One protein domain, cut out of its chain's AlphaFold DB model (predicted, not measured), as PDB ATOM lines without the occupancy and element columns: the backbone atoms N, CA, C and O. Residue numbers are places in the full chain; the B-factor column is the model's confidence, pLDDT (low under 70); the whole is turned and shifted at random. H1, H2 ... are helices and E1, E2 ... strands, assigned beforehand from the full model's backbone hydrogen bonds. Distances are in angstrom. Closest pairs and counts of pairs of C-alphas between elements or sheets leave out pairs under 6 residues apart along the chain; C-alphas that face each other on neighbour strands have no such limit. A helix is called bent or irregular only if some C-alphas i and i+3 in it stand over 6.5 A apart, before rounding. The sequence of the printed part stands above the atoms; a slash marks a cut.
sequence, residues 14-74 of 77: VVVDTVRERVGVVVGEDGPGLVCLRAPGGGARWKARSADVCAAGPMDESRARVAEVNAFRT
ATOM      1  N   VAL A  14      39.896   6.278  -0.214       82.88
ATOM      2  CA  VAL A  14      40.466   5.921  -1.513       82.88
ATOM      3  C   VAL A  14      40.158   4.453  -1.787       82.88
ATOM      4  O   VAL A  14      40.483   3.569  -0.995       82.88
ATOM      5  N   VAL A  15      39.531   4.189  -2.925       82.62
ATOM      6  CA  VAL A  15      39.193   2.852  -3.399       82.62
ATOM      7  C   VAL A  15      39.703   2.664  -4.824       82.62
ATOM      8  O   VAL A  15      39.890   3.617  -5.582       82.62
ATOM      9  N   VAL A  16      39.930   1.418  -5.205       83.88
ATOM     10  CA  VAL A  16      40.308   1.018  -6.556       83.88
ATOM     11  C   VAL A  16      39.109   0.332  -7.185       83.88
ATOM     12  O   VAL A  16      38.696  -0.719  -6.711       83.88
ATOM     13  N   ASP A  17      38.554   0.918  -8.239       84.56
ATOM     14  CA  ASP A  17      37.595   0.258  -9.123       84.56
ATOM     15  C   ASP A  17      38.353  -0.817  -9.911       84.56
ATOM     16  O   ASP A  17      39.200  -0.493 -10.747       84.56
ATOM     17  N   THR A  18      38.098  -2.089  -9.603       81.56
ATOM     18  CA  THR A  18      38.788  -3.231 -10.218       81.56
ATOM     19  C   THR A  18      38.271  -3.534 -11.616       81.56
ATOM     20  O   THR A  18      38.982  -4.144 -12.403       81.56
ATOM     21  N   VAL A  19      37.052  -3.097 -11.946       84.94
ATOM     22  CA  VAL A  19      36.465  -3.269 -13.283       84.94
ATOM     23  C   VAL A  19      37.086  -2.288 -14.266       84.94
ATOM     24  O   VAL A  19      37.322  -2.624 -15.423       84.94
ATOM     25  N   ARG A  20      37.340  -1.059 -13.814       78.81
ATOM     26  CA  ARG A  20      37.947  -0.003 -14.636       78.81
ATOM     27  C   ARG A  20      39.450   0.124 -14.436       78.81
ATOM     28  O   ARG A  20      40.050   0.938 -15.127       78.81
ATOM     29  N   GLU A  21      40.016  -0.619 -13.487       81.50
ATOM     30  CA  GLU A  21      41.416  -0.547 -13.050       81.50
ATOM     31  C   GLU A  21      41.843   0.887 -12.695       81.50
ATOM     32  O   GLU A  21      42.915   1.369 -13.066       81.50
ATOM     33  N   ARG A  22      40.966   1.619 -11.996       83.62
ATOM     34  CA  ARG A  22      41.140   3.053 -11.716       83.62
ATOM     35  C   ARG A  22      40.919   3.385 -10.254       83.62
ATOM     36  O   ARG A  22      40.005   2.886  -9.611       83.62
ATOM     37  N   VAL A  23      41.727   4.311  -9.752       84.81
ATOM     38  CA  VAL A  23      41.614   4.823  -8.385       84.81
ATOM     39  C   VAL A  23      40.561   5.928  -8.319       84.81
ATOM     40  O   VAL A  23      40.568   6.861  -9.128       84.81
ATOM     41  N   GLY A  24      39.679   5.840  -7.330       86.94
ATOM     42  CA  GLY A  24      38.665   6.837  -7.025       86.94
ATOM     43  C   GLY A  24      38.556   7.090  -5.527       86.94
ATOM     44  O   GLY A  24      38.901   6.255  -4.704       86.94
ATOM     45  N   VAL A  25      38.073   8.268  -5.173       87.44
ATOM     46  CA  VAL A  25      37.735   8.653  -3.807       87.44
ATOM     47  C   VAL A  25      36.229   8.541  -3.656       87.44
ATOM     48  O   VAL A  25      35.493   9.091  -4.478       87.44
ATOM     49  N   VAL A  26      35.772   7.843  -2.623       87.00
ATOM     50  CA  VAL A  26      34.348   7.719  -2.302       87.00
ATOM     51  C   VAL A  26      33.818   9.097  -1.934       87.00
ATOM     52  O   VAL A  26      34.296   9.729  -1.000       87.00
ATOM     53  N   VAL A  27      32.834   9.589  -2.677       88.12
ATOM     54  CA  VAL A  27      32.158  10.864  -2.388       88.12
ATOM     55  C   VAL A  27      30.767  10.666  -1.789       88.12
ATOM     56  O   VAL A  27      30.152  11.638  -1.363       88.12
ATOM     57  N   GLY A  28      30.279   9.426  -1.752       83.94
ATOM     58  CA  GLY A  28      28.988   9.050  -1.184       83.94
ATOM     59  C   GLY A  28      28.522   7.689  -1.690       83.94
ATOM     60  O   GLY A  28      29.125   7.121  -2.602       83.94
ATOM     61  N   GLU A  29      27.437   7.186  -1.115       82.00
ATOM     62  CA  GLU A  29      26.732   5.989  -1.576       82.00
ATOM     63  C   GLU A  29      25.449   6.410  -2.321       82.00
ATOM     64  O   GLU A  29      24.748   7.321  -1.885       82.00
ATOM     65  N   ASP A  30      25.166   5.788  -3.467       81.19
ATOM     66  CA  ASP A  30      23.998   6.037  -4.332       81.19
ATOM     67  C   ASP A  30      23.037   4.838  -4.256       81.19
ATOM     68  O   ASP A  30      22.656   4.248  -5.268       81.19
ATOM     69  N   GLY A  31      22.692   4.435  -3.029       72.19
ATOM     70  CA  GLY A  31      21.834   3.284  -2.746       72.19
ATOM     71  C   GLY A  31      22.590   1.963  -2.531       72.19
ATOM     72  O   GLY A  31      23.821   1.919  -2.564       72.19
ATOM     73  N   PRO A  32      21.857   0.856  -2.305       73.88
ATOM     74  CA  PRO A  32      22.435  -0.391  -1.819       73.88
ATOM     75  C   PRO A  32      23.455  -0.962  -2.809       73.88
ATOM     76  O   PRO A  32      23.116  -1.418  -3.901       73.88
ATOM     77  N   GLY A  33      24.722  -0.948  -2.396       74.56
ATOM     78  CA  GLY A  33      25.827  -1.527  -3.151       74.56
ATOM     79  C   GLY A  33      26.338  -0.681  -4.321       74.56
ATOM     80  O   GLY A  33      27.092  -1.193  -5.151       74.56
ATOM     81  N   LEU A  34      25.964   0.598  -4.403       82.31
ATOM     82  CA  LEU A  34      26.480   1.540  -5.395       82.31
ATOM     83  C   LEU A  34      27.190   2.692  -4.699       82.31
ATOM     84  O   LEU A  34      26.583   3.445  -3.952       82.31
ATOM     85  N   VAL A  35      28.468   2.884  -5.002       86.12
ATOM     86  CA  VAL A  35      29.255   4.005  -4.492       86.12
ATOM     87  C   VAL A  35      29.521   5.019  -5.597       86.12
ATOM     88  O   VAL A  35      29.823   4.681  -6.744       86.12
ATOM     89  N   CYS A  36      29.420   6.295  -5.247       89.50
ATOM     90  CA  CYS A  36      29.881   7.390  -6.080       89.50
ATOM     91  C   CYS A  36      31.362   7.627  -5.812       89.50
ATOM     92  O   CYS A  36      31.766   7.931  -4.689       89.50
ATOM     93  N   LEU A  37      32.163   7.545  -6.865       88.31
ATOM     94  CA  LEU A  37      33.592   7.789  -6.845       88.31
ATOM     95  C   LEU A  37      33.938   9.068  -7.593       88.31
ATOM     96  O   LEU A  37      33.224   9.509  -8.495       88.31
ATOM     97  N   ARG A  38      35.077   9.651  -7.239       87.81
ATOM     98  CA  ARG A  38      35.677  10.780  -7.943       87.81
ATOM     99  C   ARG A  38      37.163  10.554  -8.134       87.81
ATOM    100  O   ARG A  38      37.829  10.052  -7.240       87.81
ATOM    101  N   ALA A  39      37.710  10.985  -9.264       84.75
ATOM    102  CA  ALA A  39      39.148  10.899  -9.472       84.75
ATOM    103  C   ALA A  39      39.870  11.802  -8.452       84.75
ATOM    104  O   ALA A  39      39.430  12.942  -8.256       84.75
ATOM    105  N   PRO A  40      40.983  11.343  -7.850       76.69
ATOM    106  CA  PRO A  40      41.711  12.108  -6.836       76.69
ATOM    107  C   PRO A  40      42.232  13.458  -7.359       76.69
ATOM    108  O   PRO A  40      42.284  14.424  -6.610       76.69
ATOM    109  N   GLY A  41      42.526  13.565  -8.660       78.00
ATOM    110  CA  GLY A  41      42.970  14.805  -9.311       78.00
ATOM    111  C   GLY A  41      41.861  15.800  -9.694       78.00
ATOM    112  O   GLY A  41      42.119  16.691 -10.493       78.00
ATOM    113  N   GLY A  42      40.627  15.651  -9.195       70.50
ATOM    114  CA  GLY A  42      39.543  16.605  -9.481       70.50
ATOM    115  C   GLY A  42      38.773  16.344 -10.783       70.50
ATOM    116  O   GLY A  42      38.373  17.279 -11.469       70.50
ATOM    117  N   GLY A  43      38.535  15.073 -11.118       78.62
ATOM    118  CA  GLY A  43      37.803  14.671 -12.325       78.62
ATOM    119  C   GLY A  43      36.288  14.494 -12.151       78.62
ATOM    120  O   GLY A  43      35.709  14.736 -11.082       78.62
ATOM    121  N   ALA A  44      35.656  14.020 -13.229       83.06
ATOM    122  CA  ALA A  44      34.252  13.622 -13.242       83.06
ATOM    123  C   ALA A  44      33.978  12.536 -12.191       83.06
ATOM    124  O   ALA A  44      34.820  11.673 -11.928       83.06
ATOM    125  N   ARG A  45      32.791  12.600 -11.584       87.94
ATOM    126  CA  ARG A  45      32.302  11.551 -10.688       87.94
ATOM    127  C   ARG A  45      31.769  10.392 -11.524       87.94
ATOM    128  O   ARG A  45      31.178  10.624 -12.576       87.94
ATOM    129  N   TRP A  46      31.945   9.165 -11.057       88.31
ATOM    130  CA  TRP A  46      31.331   7.983 -11.658       88.31
ATOM    131  C   TRP A  46      30.762   7.080 -10.577       88.31
ATOM    132  O   TRP A  46      31.130   7.181  -9.411       88.31
ATOM    133  N   LYS A  47      29.852   6.196 -10.975       88.88
ATOM    134  CA  LYS A  47      29.276   5.196 -10.083       88.88
ATOM    135  C   LYS A  47      29.977   3.867 -10.293       88.88
ATOM    136  O   LYS A  47      30.194   3.456 -11.434       88.88
ATOM    137  N   ALA A  48      30.322   3.217  -9.196       86.25
ATOM    138  CA  ALA A  48      30.899   1.885  -9.175       86.25
ATOM    139  C   ALA A  48      30.135   1.033  -8.162       86.25
ATOM    140  O   ALA A  48      29.561   1.561  -7.211       86.25
ATOM    141  N   ARG A  49      30.080  -0.283  -8.372       82.69
ATOM    142  CA  ARG A  49      29.481  -1.160  -7.364       82.69
ATOM    143  C   ARG A  49      30.455  -1.312  -6.210       82.69
ATOM    144  O   ARG A  49      31.653  -1.430  -6.444       82.69
ATOM    145  N   SER A  50      29.944  -1.371  -4.987       76.56
ATOM    146  CA  SER A  50      30.745  -1.665  -3.795       76.56
ATOM    147  C   SER A  50      31.512  -2.989  -3.937       76.56
ATOM    148  O   SER A  50      32.659  -3.082  -3.527       76.56
ATOM    149  N   ALA A  51      30.908  -3.986  -4.591       80.38
ATOM    150  CA  ALA A  51      31.535  -5.277  -4.882       80.38
ATOM    151  C   ALA A  51      32.687  -5.202  -5.905       80.38
ATOM    152  O   ALA A  51      33.555  -6.068  -5.906       80.38
ATOM    153  N   ASP A  52      32.699  -4.169  -6.751       83.38
ATOM    154  CA  ASP A  52      33.689  -3.959  -7.813       83.38
ATOM    155  C   ASP A  52      34.779  -2.951  -7.397       83.38
ATOM    156  O   ASP A  52      35.606  -2.544  -8.217       83.38
ATOM    157  N   VAL A  53      34.766  -2.492  -6.138       79.56
ATOM    158  CA  VAL A  53      35.744  -1.536  -5.610       79.56
ATOM    159  C   VAL A  53      36.446  -2.094  -4.379       79.56
ATOM    160  O   VAL A  53      35.834  -2.579  -3.429       79.56
ATOM    161  N   CYS A  54      37.767  -1.990  -4.364       79.69
ATOM    162  CA  CYS A  54      38.596  -2.444  -3.257       79.69
ATOM    163  C   CYS A  54      39.141  -1.239  -2.485       79.69
ATOM    164  O   CYS A  54      39.717  -0.334  -3.087       79.69
ATOM    165  N   ALA A  55      38.973  -1.201  -1.161       71.19
ATOM    166  CA  ALA A  55      39.544  -0.133  -0.342       71.19
ATOM    167  C   ALA A  55      41.078  -0.185  -0.368       71.19
ATOM    168  O   ALA A  55      41.681  -1.201  -0.024       71.19
ATOM    169  N   ALA A  56      41.713   0.926  -0.741       63.84
ATOM    170  CA  ALA A  56      43.159   1.084  -0.679       63.84
ATOM    171  C   ALA A  56      43.532   1.616   0.713       63.84
ATOM    172  O   ALA A  56      43.677   2.818   0.912       63.84
ATOM    173  N   GLY A  57      43.600   0.735   1.711       54.00
ATOM    174  CA  GLY A  57      43.927   1.132   3.084       54.00
ATOM    175  C   GLY A  57      45.437   1.151   3.368       54.00
ATOM    176  O   GLY A  57      46.123   0.196   2.996       54.00
ATOM    177  N   PRO A  58      45.967   2.154   4.097       47.62
ATOM    178  CA  PRO A  58      47.192   2.018   4.875       47.62
ATOM    179  C   PRO A  58      46.852   1.494   6.285       47.62
ATOM    180  O   PRO A  58      46.698   2.274   7.211       47.62
ATOM    181  N   MET A  59      46.770   0.165   6.423       43.53
ATOM    182  CA  MET A  59      46.739  -0.606   7.685       43.53
ATOM    183  C   MET A  59      45.504  -0.463   8.613       43.53
ATOM    184  O   MET A  59      45.094   0.630   8.965       43.53
ATOM    185  N   ASP A  60      44.967  -1.627   9.017       48.88
ATOM    186  CA  ASP A  60      44.194  -1.926  10.242       48.88
ATOM    187  C   ASP A  60      43.217  -0.851  10.753       48.88
ATOM    188  O   ASP A  60      43.619   0.077  11.428       48.88
ATOM    189  N   GLU A  61      41.914  -0.956  10.472       40.28
ATOM    190  CA  GLU A  61      40.952  -1.236  11.566       40.28
ATOM    191  C   GLU A  61      39.714  -2.056  11.125       40.28
ATOM    192  O   GLU A  61      38.812  -2.327  11.908       40.28
ATOM    193  N   SER A  62      39.656  -2.522   9.873       42.62
ATOM    194  CA  SER A  62      38.556  -3.365   9.356       42.62
ATOM    195  C   SER A  62      39.057  -4.701   8.798       42.62
ATOM    196  O   SER A  62      38.751  -5.110   7.675       42.62
ATOM    197  N   ARG A  63      39.838  -5.418   9.614       43.47
ATOM    198  CA  ARG A  63      40.423  -6.740   9.313       43.47
ATOM    199  C   ARG A  63      39.431  -7.905   9.182       43.47
ATOM    200  O   ARG A  63      39.872  -9.042   9.070       43.47
ATOM    201  N   ALA A  64      38.124  -7.665   9.143       39.22
ATOM    202  CA  ALA A  64      37.142  -8.743   8.999       39.22
ATOM    203  C   ALA A  64      36.594  -8.924   7.573       39.22
ATOM    204  O   ALA A  64      35.901  -9.906   7.332       39.22
ATOM    205  N   ARG A  65      36.861  -8.018   6.613       44.12
ATOM    206  CA  ARG A  65      36.166  -8.094   5.305       44.12
ATOM    207  C   ARG A  65      36.962  -7.704   4.058       44.12
ATOM    208  O   ARG A  65      36.376  -7.523   2.999       44.12
ATOM    209  N   VAL A  66      38.289  -7.590   4.164       47.12
ATOM    210  CA  VAL A  66      39.168  -7.223   3.027       47.12
ATOM    211  C   VAL A  66      40.212  -8.308   2.699       47.12
ATOM    212  O   VAL A  66      40.819  -8.285   1.632       47.12
ATOM    213  N   ALA A  67      40.386  -9.326   3.551       42.12
ATOM    214  CA  ALA A  67      41.359 -10.397   3.303       42.12
ATOM    215  C   ALA A  67      40.958 -11.356   2.163       42.12
ATOM    216  O   ALA A  67      41.826 -12.000   1.579       42.12
ATOM    217  N   GLU A  68      39.675 -11.425   1.797       42.50
ATOM    218  CA  GLU A  68      39.195 -12.416   0.823       42.50
ATOM    219  C   GLU A  68      39.302 -11.966  -0.643       42.50
ATOM    220  O   GLU A  68      39.294 -12.809  -1.536       42.50
ATOM    221  N   VAL A  69      39.498 -10.670  -0.931       45.91
ATOM    222  CA  VAL A  69      39.611 -10.187  -2.327       45.91
ATOM    223  C   VAL A  69      41.068 -10.057  -2.795       45.91
ATOM    224  O   VAL A  69      41.348 -10.220  -3.982       45.91
ATOM    225  N   ASN A  70      42.042  -9.883  -1.891       44.59
ATOM    226  CA  ASN A  70      43.465  -9.918  -2.278       44.59
ATOM    227  C   ASN A  70      43.930 -11.348  -2.653       44.59
ATOM    228  O   ASN A  70      44.861 -11.529  -3.435       44.59
ATOM    229  N   ALA A  71      43.218 -12.383  -2.193       42.47
ATOM    230  CA  ALA A  71      43.509 -13.771  -2.544       42.47
ATOM    231  C   ALA A  71      43.170 -14.134  -4.007       42.47
ATOM    232  O   ALA A  71      43.696 -15.120  -4.519       42.47
ATOM    233  N   PHE A  72      42.381 -13.332  -4.738       46.62
ATOM    234  CA  PHE A  72      42.068 -13.640  -6.144       46.62
ATOM    235  C   PHE A  72      43.242 -13.371  -7.102       46.62
ATOM    236  O   PHE A  72      43.234 -13.800  -8.255       46.62
ATOM    237  N   ARG A  73      44.306 -12.709  -6.626       46.44
ATOM    238  CA  ARG A  73      45.525 -12.477  -7.410       46.44
ATOM    239  C   ARG A  73      46.538 -13.626  -7.353       46.44
ATOM    240  O   ARG A  73      47.547 -13.547  -8.047       46.44
ATOM    241  N   THR A  74      46.274 -14.695  -6.590       44.53
ATOM    242  CA  THR A  74      47.156 -15.881  -6.540       44.53
ATOM    243  C   THR A  74      46.726 -17.047  -7.444       44.53
ATOM    244  O   THR A  74      47.405 -18.069  -7.451       44.53
TER     245      THR A  74
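AT A GLANCE: This is residues 14 to 74 of the 77 residues of an uncharacterized protein of Streptomyces sp. ICBB 8177 (UniProt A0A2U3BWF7). One small, strongly twisted antiparallel sheet folds back on itself like a half-closed hand, with E4 and E3 in one leaf facing E1 and E5 in the other and the bent strand E2 as the hinge. A long loop leads off from E5, its residues 58 to 65 sticking out, to a short helix, H1, set off beyond the E5 edge of the sheet. The printed part has 61 residues with five named strands and then one named helix, E1 E2 E3 E4 E5 H1; the sheet's order is E4 E3 E2 E1 E5, and the class is mixed, helices and strands. The whole is compact, with a radius of gyration of the C-alphas of 11.8 A and spans of 32 by 25 by 22 A.

IN THESE COORDINATES: The longest strand is E2, residues 22 to 29, 17.9 A from first to last C-alpha; it bends by 64 degrees at residue 25. E1, residues 14 to 17, is 9.9 A long and begins with C-alpha 14 at (40.466, 5.921, -1.513). E3 is residues 34 to 38, 13.3 A, and E4 is residues 45 to 49, 13.4 A. E5, residues 53 to 55, is 6.6 A long. H1, residues 67 to 74, is 12.7 A long and ends with C-alpha 74 at (47.156, -15.881, -6.540). H1 is neither bent nor irregular, but only just: C-alphas 70 and 73 are 6.1 A apart.

HOW THE PARTS SIT: E1 to E4 form a meander, each strand the antiparallel neighbour of the one before, with hairpins E1 and E2, E2 and E3, E3 and E4. The pairing of E2 is staggered: residues 22 to 25 pair with E1, N 15 and O 24 being 2.8 A apart, and residues 25 to 29 pair with E3, N 27 and O 36 being 2.8 A apart. E4 is an edge strand antiparallel to E3, with N 37 and O 46 at 2.8 A. E5, the other edge strand, is antiparallel to E1, with N 16 and O 54 at 2.8 A. Between the leaves, the closest C-alphas of E1 and E4 are those of Asp 17 and Ala 48, 6.9 A apart. E4 and E5 meet only through their link, and E3 and E5 are apart. H1 is not on the sheet; its closest C-alpha pair with E5 is Val 69 and Cys 54, 7.9 A. In H1, 0 of 4 O i to N i+4 pairs are within hydrogen-bond range, against 3 of 5 O i to N i+3 pairs.

THE WHOLE: The C-alphas farthest apart are those of Gly 42 and Thr 74, 33.5 A. The printed part has no cut. The link from E5 to H1, 11 residues, is long. The mean pLDDT of the printed part is 70.9; residues 56 to 74 are under 70, and H1 has a mean of 44.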